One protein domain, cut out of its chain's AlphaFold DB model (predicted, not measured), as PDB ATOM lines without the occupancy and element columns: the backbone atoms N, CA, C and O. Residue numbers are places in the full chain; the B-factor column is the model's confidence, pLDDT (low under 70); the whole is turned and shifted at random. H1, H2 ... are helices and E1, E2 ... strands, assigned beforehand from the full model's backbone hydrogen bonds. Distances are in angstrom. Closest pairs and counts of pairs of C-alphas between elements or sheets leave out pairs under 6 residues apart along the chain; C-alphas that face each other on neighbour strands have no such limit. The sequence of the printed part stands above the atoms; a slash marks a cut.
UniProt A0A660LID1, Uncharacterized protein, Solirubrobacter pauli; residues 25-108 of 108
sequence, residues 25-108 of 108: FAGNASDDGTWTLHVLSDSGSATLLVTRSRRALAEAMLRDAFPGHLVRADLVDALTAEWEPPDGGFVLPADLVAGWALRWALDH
ATOM      1  N   PHE A  25     350.670 229.052 462.935       96.50
ATOM      2  CA  PHE A  25     351.845 229.219 462.097       96.50
ATOM      3  C   PHE A  25     351.396 229.440 460.658       96.50
ATOM      4  O   PHE A  25     350.653 228.624 460.121       96.50
ATOM      5  N   ALA A  26     351.847 230.522 460.034       96.94
ATOM      6  CA  ALA A  26     351.597 230.802 458.627       96.94
ATOM      7  C   ALA A  26     352.928 230.891 457.881       96.94
ATOM      8  O   ALA A  26     353.734 231.780 458.156       96.94
ATOM      9  N   GLY A  27     353.172 229.960 456.965       96.81
ATOM     10  CA  GLY A  27     354.353 229.967 456.110       96.81
ATOM     11  C   GLY A  27     353.996 230.400 454.699       96.81
ATOM     12  O   GLY A  27     353.040 229.883 454.133       96.81
ATOM     13  N   ASN A  28     354.783 231.300 454.119       96.50
ATOM     14  CA  ASN A  28     354.681 231.677 452.711       96.50
ATOM     15  C   ASN A  28     356.000 231.360 452.014       96.50
ATOM     16  O   ASN A  28     357.063 231.738 452.521       96.50
ATOM     17  N   ALA A  29     355.924 230.683 450.872       95.81
ATOM     18  CA  ALA A  29     357.075 230.449 450.014       95.81
ATOM     19  C   ALA A  29     357.157 231.546 448.952       95.81
ATOM     20  O   ALA A  29     356.183 231.830 448.259       95.81
ATOM     21  N   SER A  30     358.332 232.142 448.820       93.75
ATOM     22  CA  SER A  30     358.689 232.993 447.692       93.75
ATOM     23  C   SER A  30     359.156 232.139 446.510       93.75
ATOM     24  O   SER A  30     359.681 231.038 446.699       93.75
ATOM     25  N   ASP A  31     359.063 232.683 445.296       92.44
ATOM     26  CA  ASP A  31     359.502 232.013 444.059       92.44
ATOM     27  C   ASP A  31     360.995 231.629 444.062       92.44
ATOM     28  O   ASP A  31     361.427 230.735 443.339       92.44
ATOM     29  N   ASP A  32     361.804 232.289 444.895       92.69
ATOM     30  CA  ASP A  32     363.230 232.004 445.068       92.69
ATOM     31  C   ASP A  32     363.516 230.850 446.054       92.69
ATOM     32  O   ASP A  32     364.677 230.597 446.400       92.69
ATOM     33  N   GLY A  33     362.466 230.175 446.534       90.81
ATOM     34  CA  GLY A  33     362.529 229.088 447.510       90.81
ATOM     35  C   GLY A  33     362.717 229.551 448.958       90.81
ATOM     36  O   GLY A  33     362.951 228.721 449.842       90.81
ATOM     37  N   THR A  34     362.649 230.857 449.229       96.12
ATOM     38  CA  THR A  34     362.722 231.393 450.591       96.12
ATOM     39  C   THR A  34     361.360 231.317 451.273       96.12
ATOM     40  O   THR A  34     360.361 231.811 450.766       96.12
ATOM     41  N   TRP A  35     361.335 230.744 452.469       97.00
ATOM     42  CA  TRP A  35     360.174 230.690 453.341       97.00
ATOM     43  C   TRP A  35     360.181 231.836 454.343       97.00
ATOM     44  O   TRP A  35     361.183 232.065 455.022       97.00
ATOM     45  N   THR A  36     359.037 232.498 454.494       97.81
ATOM     46  CA  THR A  36     358.758 233.389 455.626       97.81
ATOM     47  C   THR A  36     357.730 232.730 456.531       97.81
ATOM     48  O   THR A  36     356.634 232.405 456.082       97.81
ATOM     49  N   LEU A  37     358.085 232.536 457.799       97.81
ATOM     50  CA  LEU A  37     357.214 231.986 458.831       97.81
ATOM     51  C   LEU A  37     356.712 233.108 459.736       97.81
ATOM     52  O   LEU A  37     357.507 233.836 460.337       97.81
ATOM     53  N   HIS A  38     355.397 233.200 459.882       97.12
ATOM     54  CA  HIS A  38     354.714 234.091 460.805       97.12
ATOM     55  C   HIS A  38     353.993 233.300 461.893       97.12
ATOM     56  O   HIS A  38     353.504 232.197 461.659       97.12
ATOM     57  N   VAL A  39     353.875 233.907 463.067       95.31
ATOM     58  CA  VAL A  39     352.939 233.496 464.110       95.31
ATOM     59  C   VAL A  39     351.781 234.480 464.103       95.31
ATOM     60  O   VAL A  39     351.998 235.687 464.204       95.31
ATOM     61  N   LEU A  40     350.564 233.965 463.985       94.25
ATOM     62  CA  LEU A  40     349.323 234.723 464.092       94.25
ATOM     63  C   LEU A  40     348.672 234.397 465.433       94.25
ATOM     64  O   LEU A  40     348.633 233.238 465.846       94.25
ATOM     65  N   SER A  41     348.175 235.418 466.114       90.06
ATOM     66  CA  SER A  41     347.495 235.301 467.403       90.06
ATOM     67  C   SER A  41     346.489 236.436 467.571       90.06
ATOM     68  O   SER A  41     346.498 237.389 466.789       90.06
ATOM     69  N   ASP A  42     345.673 236.383 468.621       85.62
ATOM     70  CA  ASP A  42     344.698 237.439 468.933       85.62
ATOM     71  C   ASP A  42     345.349 238.819 469.135       85.62
ATOM     72  O   ASP A  42     344.720 239.852 468.914       85.62
ATOM     73  N   SER A  43     346.625 238.855 469.532       82.06
ATOM     74  CA  SER A  43     347.405 240.085 469.706       82.06
ATOM     75  C   SER A  43     348.082 240.583 468.422       82.06
ATOM     76  O   SER A  43     348.731 241.630 468.448       82.06
ATOM     77  N   GLY A  44     347.926 239.873 467.302       87.50
ATOM     78  CA  GLY A  44     348.459 240.243 465.993       87.50
ATOM     79  C   GLY A  44     349.376 239.186 465.378       87.50
ATOM     80  O   GLY A  44     349.452 238.038 465.825       87.50
ATOM     81  N   SER A  45     350.074 239.596 464.318       92.69
ATOM     82  CA  SER A  45     351.009 238.764 463.561       92.69
ATOM     83  C   SER A  45     352.457 239.188 463.792       92.69
ATOM     84  O   SER A  45     352.766 240.379 463.709       92.69
ATOM     85  N   ALA A  46     353.359 238.228 463.979       93.88
ATOM     86  CA  ALA A  46     354.797 238.471 464.059       93.88
ATOM     87  C   ALA A  46     355.562 237.539 463.117       93.88
ATOM     88  O   ALA A  46     355.246 236.357 463.021       93.88
ATOM     89  N   THR A  47     356.589 238.049 462.437       96.75
ATOM     90  CA  THR A  47     357.527 237.203 461.683       96.75
ATOM     91  C   THR A  47     358.456 236.487 462.655       96.75
ATOM     92  O   THR A  47     359.152 237.134 463.436       96.75
ATOM     93  N   LEU A  48     358.473 235.158 462.594       95.06
ATOM     94  CA  LEU A  48     359.298 234.305 463.443       95.06
ATOM     95  C   LEU A  48     360.638 233.967 462.779       95.06
ATOM     96  O   LEU A  48     361.669 233.943 463.446       95.06
ATOM     97  N   LEU A  49     360.626 233.698 461.468       97.25
ATOM     98  CA  LEU A  49     361.806 233.253 460.728       97.25
ATOM     99  C   LEU A  49     361.687 233.567 459.231       97.25
ATOM    100  O   LEU A  49     360.608 233.452 458.657       97.25
ATOM    101  N   VAL A  50     362.816 233.877 458.591       97.50
ATOM    102  CA  VAL A  50     362.981 233.837 457.130       97.50
ATOM    103  C   VAL A  50     364.115 232.866 456.819       97.50
ATOM    104  O   VAL A  50     365.202 232.993 457.384       97.50
ATOM    105  N   THR A  51     363.877 231.856 455.983       97.50
ATOM    106  CA  THR A  51     364.848 230.777 455.764       97.50
ATOM    107  C   THR A  51     364.643 230.062 454.435       97.50
ATOM    108  O   THR A  51     363.536 229.991 453.927       97.50
ATOM    109  N   ARG A  52     365.701 229.448 453.901       95.88
ATOM    110  CA  ARG A  52     365.597 228.443 452.822       95.88
ATOM    111  C   ARG A  52     365.644 227.002 453.344       95.88
ATOM    112  O   ARG A  52     365.588 226.053 452.573       95.88
ATOM    113  N   SER A  53     365.783 226.824 454.658       95.38
ATOM    114  CA  SER A  53     365.920 225.516 455.297       95.38
ATOM    115  C   SER A  53     364.592 225.050 455.882       95.38
ATOM    116  O   SER A  53     364.099 225.633 456.850       95.38
ATOM    117  N   ARG A  54     364.059 223.940 455.354       93.19
ATOM    118  CA  ARG A  54     362.879 223.265 455.924       93.19
ATOM    119  C   ARG A  54     363.105 222.846 457.376       93.19
ATOM    120  O   ARG A  54     362.227 223.033 458.210       93.19
ATOM    121  N   ARG A  55     364.317 222.383 457.697       95.88
ATOM    122  CA  ARG A  55     364.704 222.024 459.067       95.88
ATOM    123  C   ARG A  55     364.604 223.217 460.017       95.88
ATOM    124  O   ARG A  55     364.082 223.081 461.116       95.88
ATOM    125  N   ALA A  56     365.066 224.392 459.587       96.19
ATOM    126  CA  ALA A  56     364.971 225.605 460.399       96.19
ATOM    127  C   ALA A  56     363.510 226.044 460.600       96.19
ATOM    128  O   ALA A  56     363.163 226.558 461.660       96.19
ATOM    129  N   LEU A  57     362.651 225.819 459.601       95.88
ATOM    130  CA  LEU A  57     361.222 226.104 459.691       95.88
ATOM    131  C   LEU A  57     360.525 225.182 460.710       95.88
ATOM    132  O   LEU A  57     359.825 225.677 461.593       95.88
ATOM    133  N   ALA A  58     360.795 223.873 460.663       96.38
ATOM    134  CA  ALA A  58     360.328 222.908 461.662       96.38
ATOM    135  C   ALA A  58     360.831 223.248 463.077       96.38
ATOM    136  O   ALA A  58     360.055 223.285 464.035       96.38
ATOM    137  N   GLU A  59     362.122 223.564 463.210       96.62
ATOM    138  CA  GLU A  59     362.727 223.951 464.485       96.62
ATOM    139  C   GLU A  59     362.088 225.215 465.071       96.62
ATOM    140  O   GLU A  59     361.825 225.270 466.273       96.62
ATOM    141  N   ALA A  60     361.812 226.226 464.242       96.00
ATOM    142  CA  ALA A  60     361.179 227.460 464.691       96.00
ATOM    143  C   ALA A  60     359.765 227.218 465.228       96.00
ATOM    144  O   ALA A  60     359.446 227.709 466.311       96.00
ATOM    145  N   MET A  61     358.950 226.417 464.532       95.69
ATOM    146  CA  MET A  61     357.611 226.059 465.013       95.69
ATOM    147  C   MET A  61     357.670 225.313 466.352       95.69
ATOM    148  O   MET A  61     356.927 225.644 467.273       95.69
ATOM    149  N   LEU A  62     358.593 224.356 466.507       95.50
ATOM    150  CA  LEU A  62     358.762 223.617 467.764       95.50
ATOM    151  C   LEU A  62     359.247 224.520 468.908       95.50
ATOM    152  O   LEU A  62     358.740 224.433 470.025       95.50
ATOM    153  N   ARG A  63     360.206 225.417 468.651       94.00
ATOM    154  CA  ARG A  63     360.709 226.357 469.667       94.00
ATOM    155  C   ARG A  63     359.646 227.361 470.109       94.00
ATOM    156  O   ARG A  63     359.624 227.720 471.286       94.00
ATOM    157  N   ASP A  64     358.787 227.811 469.193       92.88
ATOM    158  CA  ASP A  64     357.662 228.688 469.533       92.88
ATOM    159  C   ASP A  64     356.568 227.940 470.302       92.88
ATOM    160  O   ASP A  64     356.052 228.464 471.287       92.88
ATOM    161  N   ALA A  65     356.271 226.693 469.917       91.88
ATOM    162  CA  ALA A  65     355.286 225.855 470.598       91.88
ATOM    163  C   ALA A  65     355.708 225.473 472.034       91.88
ATOM    164  O   ALA A  65     354.859 225.335 472.916       91.88
ATOM    165  N   PHE A  66     357.014 225.350 472.295       89.75
ATOM    166  CA  PHE A  66     357.571 224.992 473.605       89.75
ATOM    167  C   PHE A  66     358.549 226.060 474.129       89.75
ATOM    168  O   PHE A  66     359.746 225.798 474.303       89.75
ATOM    169  N   PRO A  67     358.077 227.282 474.436       86.62
ATOM    170  CA  PRO A  67     358.957 228.388 474.772       86.62
ATOM    171  C   PRO A  67     359.741 228.101 476.056       86.62
ATOM    172  O   PRO A  67     359.186 227.730 477.090       86.62
ATOM    173  N   GLY A  68     361.053 228.321 476.000       83.12
ATOM    174  CA  GLY A  68     361.955 228.099 477.135       83.12
ATOM    175  C   GLY A  68     362.375 226.643 477.351       83.12
ATOM    176  O   GLY A  68     363.113 226.383 478.299       83.12
ATOM    177  N   HIS A  69     361.960 225.719 476.482       85.06
ATOM    178  CA  HIS A  69     362.424 224.335 476.497       85.06
ATOM    179  C   HIS A  69     363.503 224.114 475.435       85.06
ATOM    180  O   HIS A  69     363.522 224.764 474.388       85.06
ATOM    181  N   LEU A  70     364.416 223.182 475.712       86.88
ATOM    182  CA  LEU A  70     365.346 222.689 474.704       86.88
ATOM    183  C   LEU A  70     364.590 221.740 473.772       86.88
ATOM    184  O   LEU A  70     364.050 220.729 474.220       86.88
ATOM    185  N   VAL A  71     364.560 222.068 472.483       90.44
ATOM    186  CA  VAL A  71     363.997 221.193 471.449       90.44
ATOM    187  C   VAL A  71     365.057 220.161 471.071       90.44
ATOM    188  O   VAL A  71     366.175 220.526 470.701       90.44
ATOM    189  N   ARG A  72     364.724 218.870 471.192       93.69
ATOM    190  CA  ARG A  72     365.630 217.777 470.813       93.69
ATOM    191  C   ARG A  72     365.853 217.783 469.296       93.69
ATOM    192  O   ARG A  72     364.919 218.013 468.533       93.69
ATOM    193  N   ALA A  73     367.082 217.517 468.858       94.88
ATOM    194  CA  ALA A  73     367.434 217.567 467.438       94.88
ATOM    195  C   ALA A  73     366.713 216.498 466.597       94.88
ATOM    196  O   ALA A  73     366.338 216.787 465.465       94.88
ATOM    197  N   ASP A  74     366.491 215.313 467.165       96.31
ATOM    198  CA  ASP A  74     365.786 214.190 466.537       96.31
ATOM    199  C   ASP A  74     364.298 214.476 466.311       96.31
ATOM    200  O   ASP A  74     363.758 214.128 465.268       96.31
ATOM    201  N   LEU A  75     363.658 215.197 467.230       95.81
ATOM    202  CA  LEU A  75     362.289 215.681 467.060       95.81
ATOM    203  C   LEU A  75     362.175 216.664 465.882       95.81
ATOM    204  O   LEU A  75     361.197 216.634 465.137       95.81
ATOM    205  N   VAL A  76     363.182 217.524 465.689       97.12
ATOM    206  CA  VAL A  76     363.240 218.423 464.523       97.12
ATOM    207  C   VAL A  76     363.402 217.618 463.234       97.12
ATOM    208  O   VAL A  76     362.726 217.913 462.247       97.12
ATOM    209  N   ASP A  77     364.279 216.609 463.229       96.25
ATOM    210  CA  ASP A  77     364.469 215.719 462.077       96.25
ATOM    211  C   ASP A  77     363.184 214.970 461.728       96.25
ATOM    212  O   ASP A  77     362.782 214.970 460.566       96.25
ATOM    213  N   ALA A  78     362.502 214.414 462.729       96.69
ATOM    214  CA  ALA A  78     361.232 213.727 462.552       96.69
ATOM    215  C   ALA A  78     360.164 214.647 461.950       96.69
ATOM    216  O   ALA A  78     359.547 214.287 460.952       96.69
ATOM    217  N   LEU A  79     360.004 215.871 462.470       96.31
ATOM    218  CA  LEU A  79     359.022 216.812 461.921       96.31
ATOM    219  C   LEU A  79     359.367 217.201 460.482       96.31
ATOM    220  O   LEU A  79     358.490 217.300 459.633       96.31
ATOM    221  N   THR A  80     360.656 217.399 460.199       96.44
ATOM    222  CA  THR A  80     361.135 217.742 458.853       96.44
ATOM    223  C   THR A  80     360.910 216.600 457.856       96.44
ATOM    224  O   THR A  80     360.715 216.864 456.672       96.44
ATOM    225  N   ALA A  81     360.974 215.348 458.313       95.12
ATOM    226  CA  ALA A  81     360.795 214.165 457.478       95.12
ATOM    227  C   ALA A  81     359.318 213.797 457.270       95.12
ATOM    228  O   ALA A  81     358.949 213.362 456.182       95.12
ATOM    229  N   GLU A  82     358.482 213.955 458.297       94.31
ATOM    230  CA  GLU A  82     357.070 213.559 458.260       94.31
ATOM    231  C   GLU A  82     356.148 214.634 457.680       94.31
ATOM    232  O   GLU A  82     355.062 214.312 457.197       94.31
ATOM    233  N   TRP A  83     356.552 215.905 457.734       92.69
ATOM    234  CA  TRP A  83     355.728 217.007 457.264       92.69
ATOM    235  C   TRP A  83     356.383 217.764 456.110       92.69
ATOM    236  O   TRP A  83     357.409 218.433 456.256       92.69
ATOM    237  N   GLU A  84     355.728 217.694 454.954       89.62
ATOM    238  CA  GLU A  84     356.064 218.476 453.773       89.62
ATOM    239  C   GLU A  84     355.085 219.654 453.639       89.62
ATOM    240  O   GLU A  84     353.875 219.433 453.508       89.62
ATOM    241  N   PRO A  85     355.562 220.912 453.712       87.38
ATOM    242  CA  PRO A  85     354.696 222.062 453.513       87.38
ATOM    243  C   PRO A  85     354.191 222.096 452.058       87.38
ATOM    244  O   PRO A  85     354.992 221.883 451.147       87.38
ATOM    245  N   PRO A  86     352.898 222.391 451.823       89.25
ATOM    246  CA  PRO A  86     352.356 222.593 450.483       89.25
ATOM    247  C   PRO A  86     353.085 223.692 449.709       89.25
ATOM    248  O   PRO A  86     353.558 224.674 450.290       89.25
ATOM    249  N   ASP A  87     353.094 223.564 448.383       83.81
ATOM    250  CA  ASP A  87     353.640 224.587 447.496       83.81
ATOM    251  C   ASP A  87     352.903 225.925 447.681       83.81
ATOM    252  O   ASP A  87     351.673 225.991 447.722       83.81
ATOM    253  N   GLY A  88     353.667 227.013 447.804       84.50
ATOM    254  CA  GLY A  88     353.153 228.381 447.933       84.50
ATOM    255  C   GLY A  88     352.855 228.836 449.366       84.50
ATOM    256  O   GLY A  88     353.051 230.012 449.673       84.50
ATOM    257  N   GLY A  89     352.469 227.940 450.278       94.06
ATOM    258  CA  GLY A  89     352.266 228.314 451.676       94.06
ATOM    259  C   GLY A  89     351.408 227.362 452.501       94.06
ATOM    260  O   GLY A  89     350.820 226.409 451.997       94.06
ATOM    261  N   PHE A  90     351.317 227.637 453.800       95.75
ATOM    262  CA  PHE A  90     350.490 226.880 454.736       95.75
ATOM    263  C   PHE A  90     349.987 227.743 455.889       95.75
ATOM    264  O   PHE A  90     350.599 228.749 456.246       95.75
ATOM    265  N   VAL A  91     348.909 227.280 456.524       96.00
ATOM    266  CA  VAL A  91     348.466 227.738 457.843       96.00
ATOM    267  C   VAL A  91     348.233 226.507 458.714       96.00
ATOM    268  O   VAL A  91     347.481 225.615 458.328       96.00
ATOM    269  N   LEU A  92     348.892 226.446 459.869       94.50
ATOM    270  CA  LEU A  92     348.859 225.300 460.771       94.50
ATOM    271  C   LEU A  92     348.628 225.749 462.222       94.50
ATOM    272  O   LEU A  92     349.345 226.629 462.698       94.50
ATOM    273  N   PRO A  93     347.677 225.150 462.954       95.50
ATOM    274  CA  PRO A  93     347.506 225.431 464.376       95.50
ATOM    275  C   PRO A  93     348.741 225.043 465.201       95.50
ATOM    276  O   PRO A  93     349.323 223.973 465.009       95.50
ATOM    277  N   ALA A  94     349.160 225.906 466.131       94.25
ATOM    278  CA  ALA A  94     350.351 225.659 466.945       94.25
ATOM    279  C   ALA A  94     350.161 224.495 467.937       94.25
ATOM    280  O   ALA A  94     351.109 223.778 468.258       94.25
ATOM    281  N   ASP A  95     348.927 224.272 468.388       94.00
ATOM    282  CA  ASP A  95     348.528 223.125 469.204       94.00
ATOM    283  C   ASP A  95     348.618 221.800 468.436       94.00
ATOM    284  O   ASP A  95     348.963 220.785 469.038       94.00
ATOM    285  N   LEU A  96     348.413 221.800 467.113       94.50
ATOM    286  CA  LEU A  96     348.649 220.617 466.283       94.50
ATOM    287  C   LEU A  96     350.136 220.249 466.259       94.50
ATOM    288  O   LEU A  96     350.472 219.082 466.460       94.50
ATOM    289  N   VAL A  97     351.029 221.229 466.077       94.88
ATOM    290  CA  VAL A  97     352.488 220.999 466.121       94.88
ATOM    291  C   VAL A  97     352.908 220.453 467.483       94.88
ATOM    292  O   VAL A  97     353.635 219.462 467.558       94.88
ATOM    293  N   ALA A  98     352.423 221.063 468.567       93.75
ATOM    294  CA  ALA A  98     352.724 220.603 469.918       93.75
ATOM    295  C   ALA A  98     352.162 219.202 470.194       93.75
ATOM    296  O   ALA A  98     352.859 218.359 470.756       93.75
ATOM    297  N   GLY A  99     350.923 218.935 469.779       93.75
ATOM    298  CA  GLY A  99     350.272 217.638 469.938       93.75
ATOM    299  C   GLY A  99     350.990 216.530 469.171       93.75
ATOM    300  O   GLY A  99     351.234 215.462 469.733       93.75
ATOM    301  N   TRP A 100     351.393 216.793 467.924       95.69
ATOM    302  CA  TRP A 100     352.215 215.866 467.144       95.69
ATOM    303  C   TRP A 100     353.547 215.590 467.847       95.69
ATOM    304  O   TRP A 100     353.905 214.427 468.021       95.69
ATOM    305  N   ALA A 101     354.232 216.633 468.328       94.81
ATOM    306  CA  ALA A 101     355.530 216.500 468.980       94.81
ATOM    307  C   ALA A 101     355.460 215.678 470.275       94.81
ATOM    308  O   ALA A 101     356.319 214.833 470.523       94.81
ATOM    309  N   LEU A 102     354.423 215.905 471.086       92.94
ATOM    310  CA  LEU A 102     354.185 215.141 472.310       92.94
ATOM    311  C   LEU A 102     353.872 213.678 472.005       92.94
ATOM    312  O   LEU A 102     354.429 212.803 472.657       92.94
ATOM    313  N   ARG A 103     353.017 213.409 471.011       95.00
ATOM    314  CA  ARG A 103     352.716 212.037 470.584       95.00
ATOM    315  C   ARG A 103     353.984 211.325 470.117       95.00
ATOM    316  O   ARG A 103     354.282 210.245 470.605       95.00
ATOM    317  N   TRP A 104     354.757 211.962 469.239       94.81
ATOM    318  CA  TRP A 104     355.993 211.390 468.714       94.81
ATOM    319  C   TRP A 104     356.981 211.031 469.833       94.81
ATOM    320  O   TRP A 104     357.536 209.936 469.825       94.81
ATOM    321  N   ALA A 105     357.139 211.914 470.825       90.44
ATOM    322  CA  ALA A 105     358.036 211.714 471.966       90.44
ATOM    323  C   ALA A 105     357.545 210.682 473.000       90.44
ATOM    324  O   ALA A 105     358.302 210.327 473.898       90.44
ATOM    325  N   LEU A 106     356.282 210.251 472.936       92.12
ATOM    326  CA  LEU A 106     355.778 209.132 473.741       92.12
ATOM    327  C   LEU A 106     356.039 207.785 473.062       92.12
ATOM    328  O   LEU A 106     356.191 206.779 473.752       92.12
ATOM    329  N   ASP A 107     356.104 207.783 471.732       93.62
ATOM    330  CA  ASP A 107     356.337 206.587 470.927       93.62
ATOM    331  C   ASP A 107     357.843 206.286 470.722       93.62
ATOM    332  O   ASP A 107     358.181 205.186 470.277       93.62
ATOM    333  N   HIS A 108     358.743 207.230 471.056       87.75
ATOM    334  CA  HIS A 108     360.201 207.166 470.831       87.75
ATOM    335  C   HIS A 108     361.024 207.758 471.986       87.75
ATOM    336  O   HIS A 108     362.067 207.157 472.331       87.75
TER     337      HIS A 108
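This is residues 25 to 108 of the 108 residues of an uncharacterized protein of Solirubrobacter pauli (UniProt A0A660LID1). What is the main picture? A twisted sheet of four strands has H1 covering one face, and H2 and H3 pack crosswise on H1, with H3 following directly on the edge strand E4. What makes it up? The printed part has 84 residues with three named helices and four named strands, in the order E1 E2 E3 H1 H2 E4 H3; the sheet runs E3 E2 E1 E4, antiparallel throughout, and the class is mixed. How large is it? It is compact, with a radius of gyration of the C-alphas of 12.5 A and spans of 37 by 29 by 18 A.

How do the strands pair? E1, residues 25 to 29, and E2, residues 35 to 41, form a hairpin, with N 28 and O 36 within hydrogen-bond range at 2.9 A. E2 and E3, residues 44 to 51, form another, with N 46 and O 39 at 2.9 A, which completes a meander, each strand the antiparallel neighbour of the one before. E4, residues 89 to 93, is antiparallel to E1, with N 27 and O 90 at 2.9 A. Where is H1? H1, residues 54 to 65, is on one face of the sheet, making two layers, helix and sheet, at a height over the sheet of 8.7 A. It lies over E2 and runs along the strands, at 12 degrees to E2 on the local plane; the C-alphas of Leu 37 and Leu 57, the closest of E2 and H1, are 7.2 A apart. How do the other helices stand? H2, residues 73 to 82, is not on the sheet and touches H1 at a steep tilt of 66 degrees, opposite ways, the closest C-alphas being those of Glu 59 and Val 76, 5.6 A apart. H3, residues 94 to 107, only grazes the sheet and touches residues 61 to 65 of H1, about perpendicular at 81 degrees, the closest C-alphas being those of Ala 65 and Ala 98, 5.9 A apart. With residues 101 to 105 H3 touches H2, only just about perpendicular at 71 degrees, the closest C-alphas being those of Leu 75 and Ala 101, 7.1 A apart. Are the helix backbones complete? Every O i to N i+4 pair is within hydrogen-bond range in H1, H2 and H3.

Where do the first and last elements lie? E1 begins at C-alpha 25, (351.845, 229.219, 462.097), and H3 ends at C-alpha 107, (356.337, 206.587, 470.927). How long are the longer elements? From first to last C-alpha, E3 measures 21.5 A, H3 20.4 A and E2 19.5 A.

Which C-alphas are farthest apart? Those of Asp 31 and Leu 106, at 37.7 A. Are there cuts or long links? The printed part has no cut and no long link. Is confidence low anywhere? The mean pLDDT of the printed part is 93.5, and no printed residue is under 70.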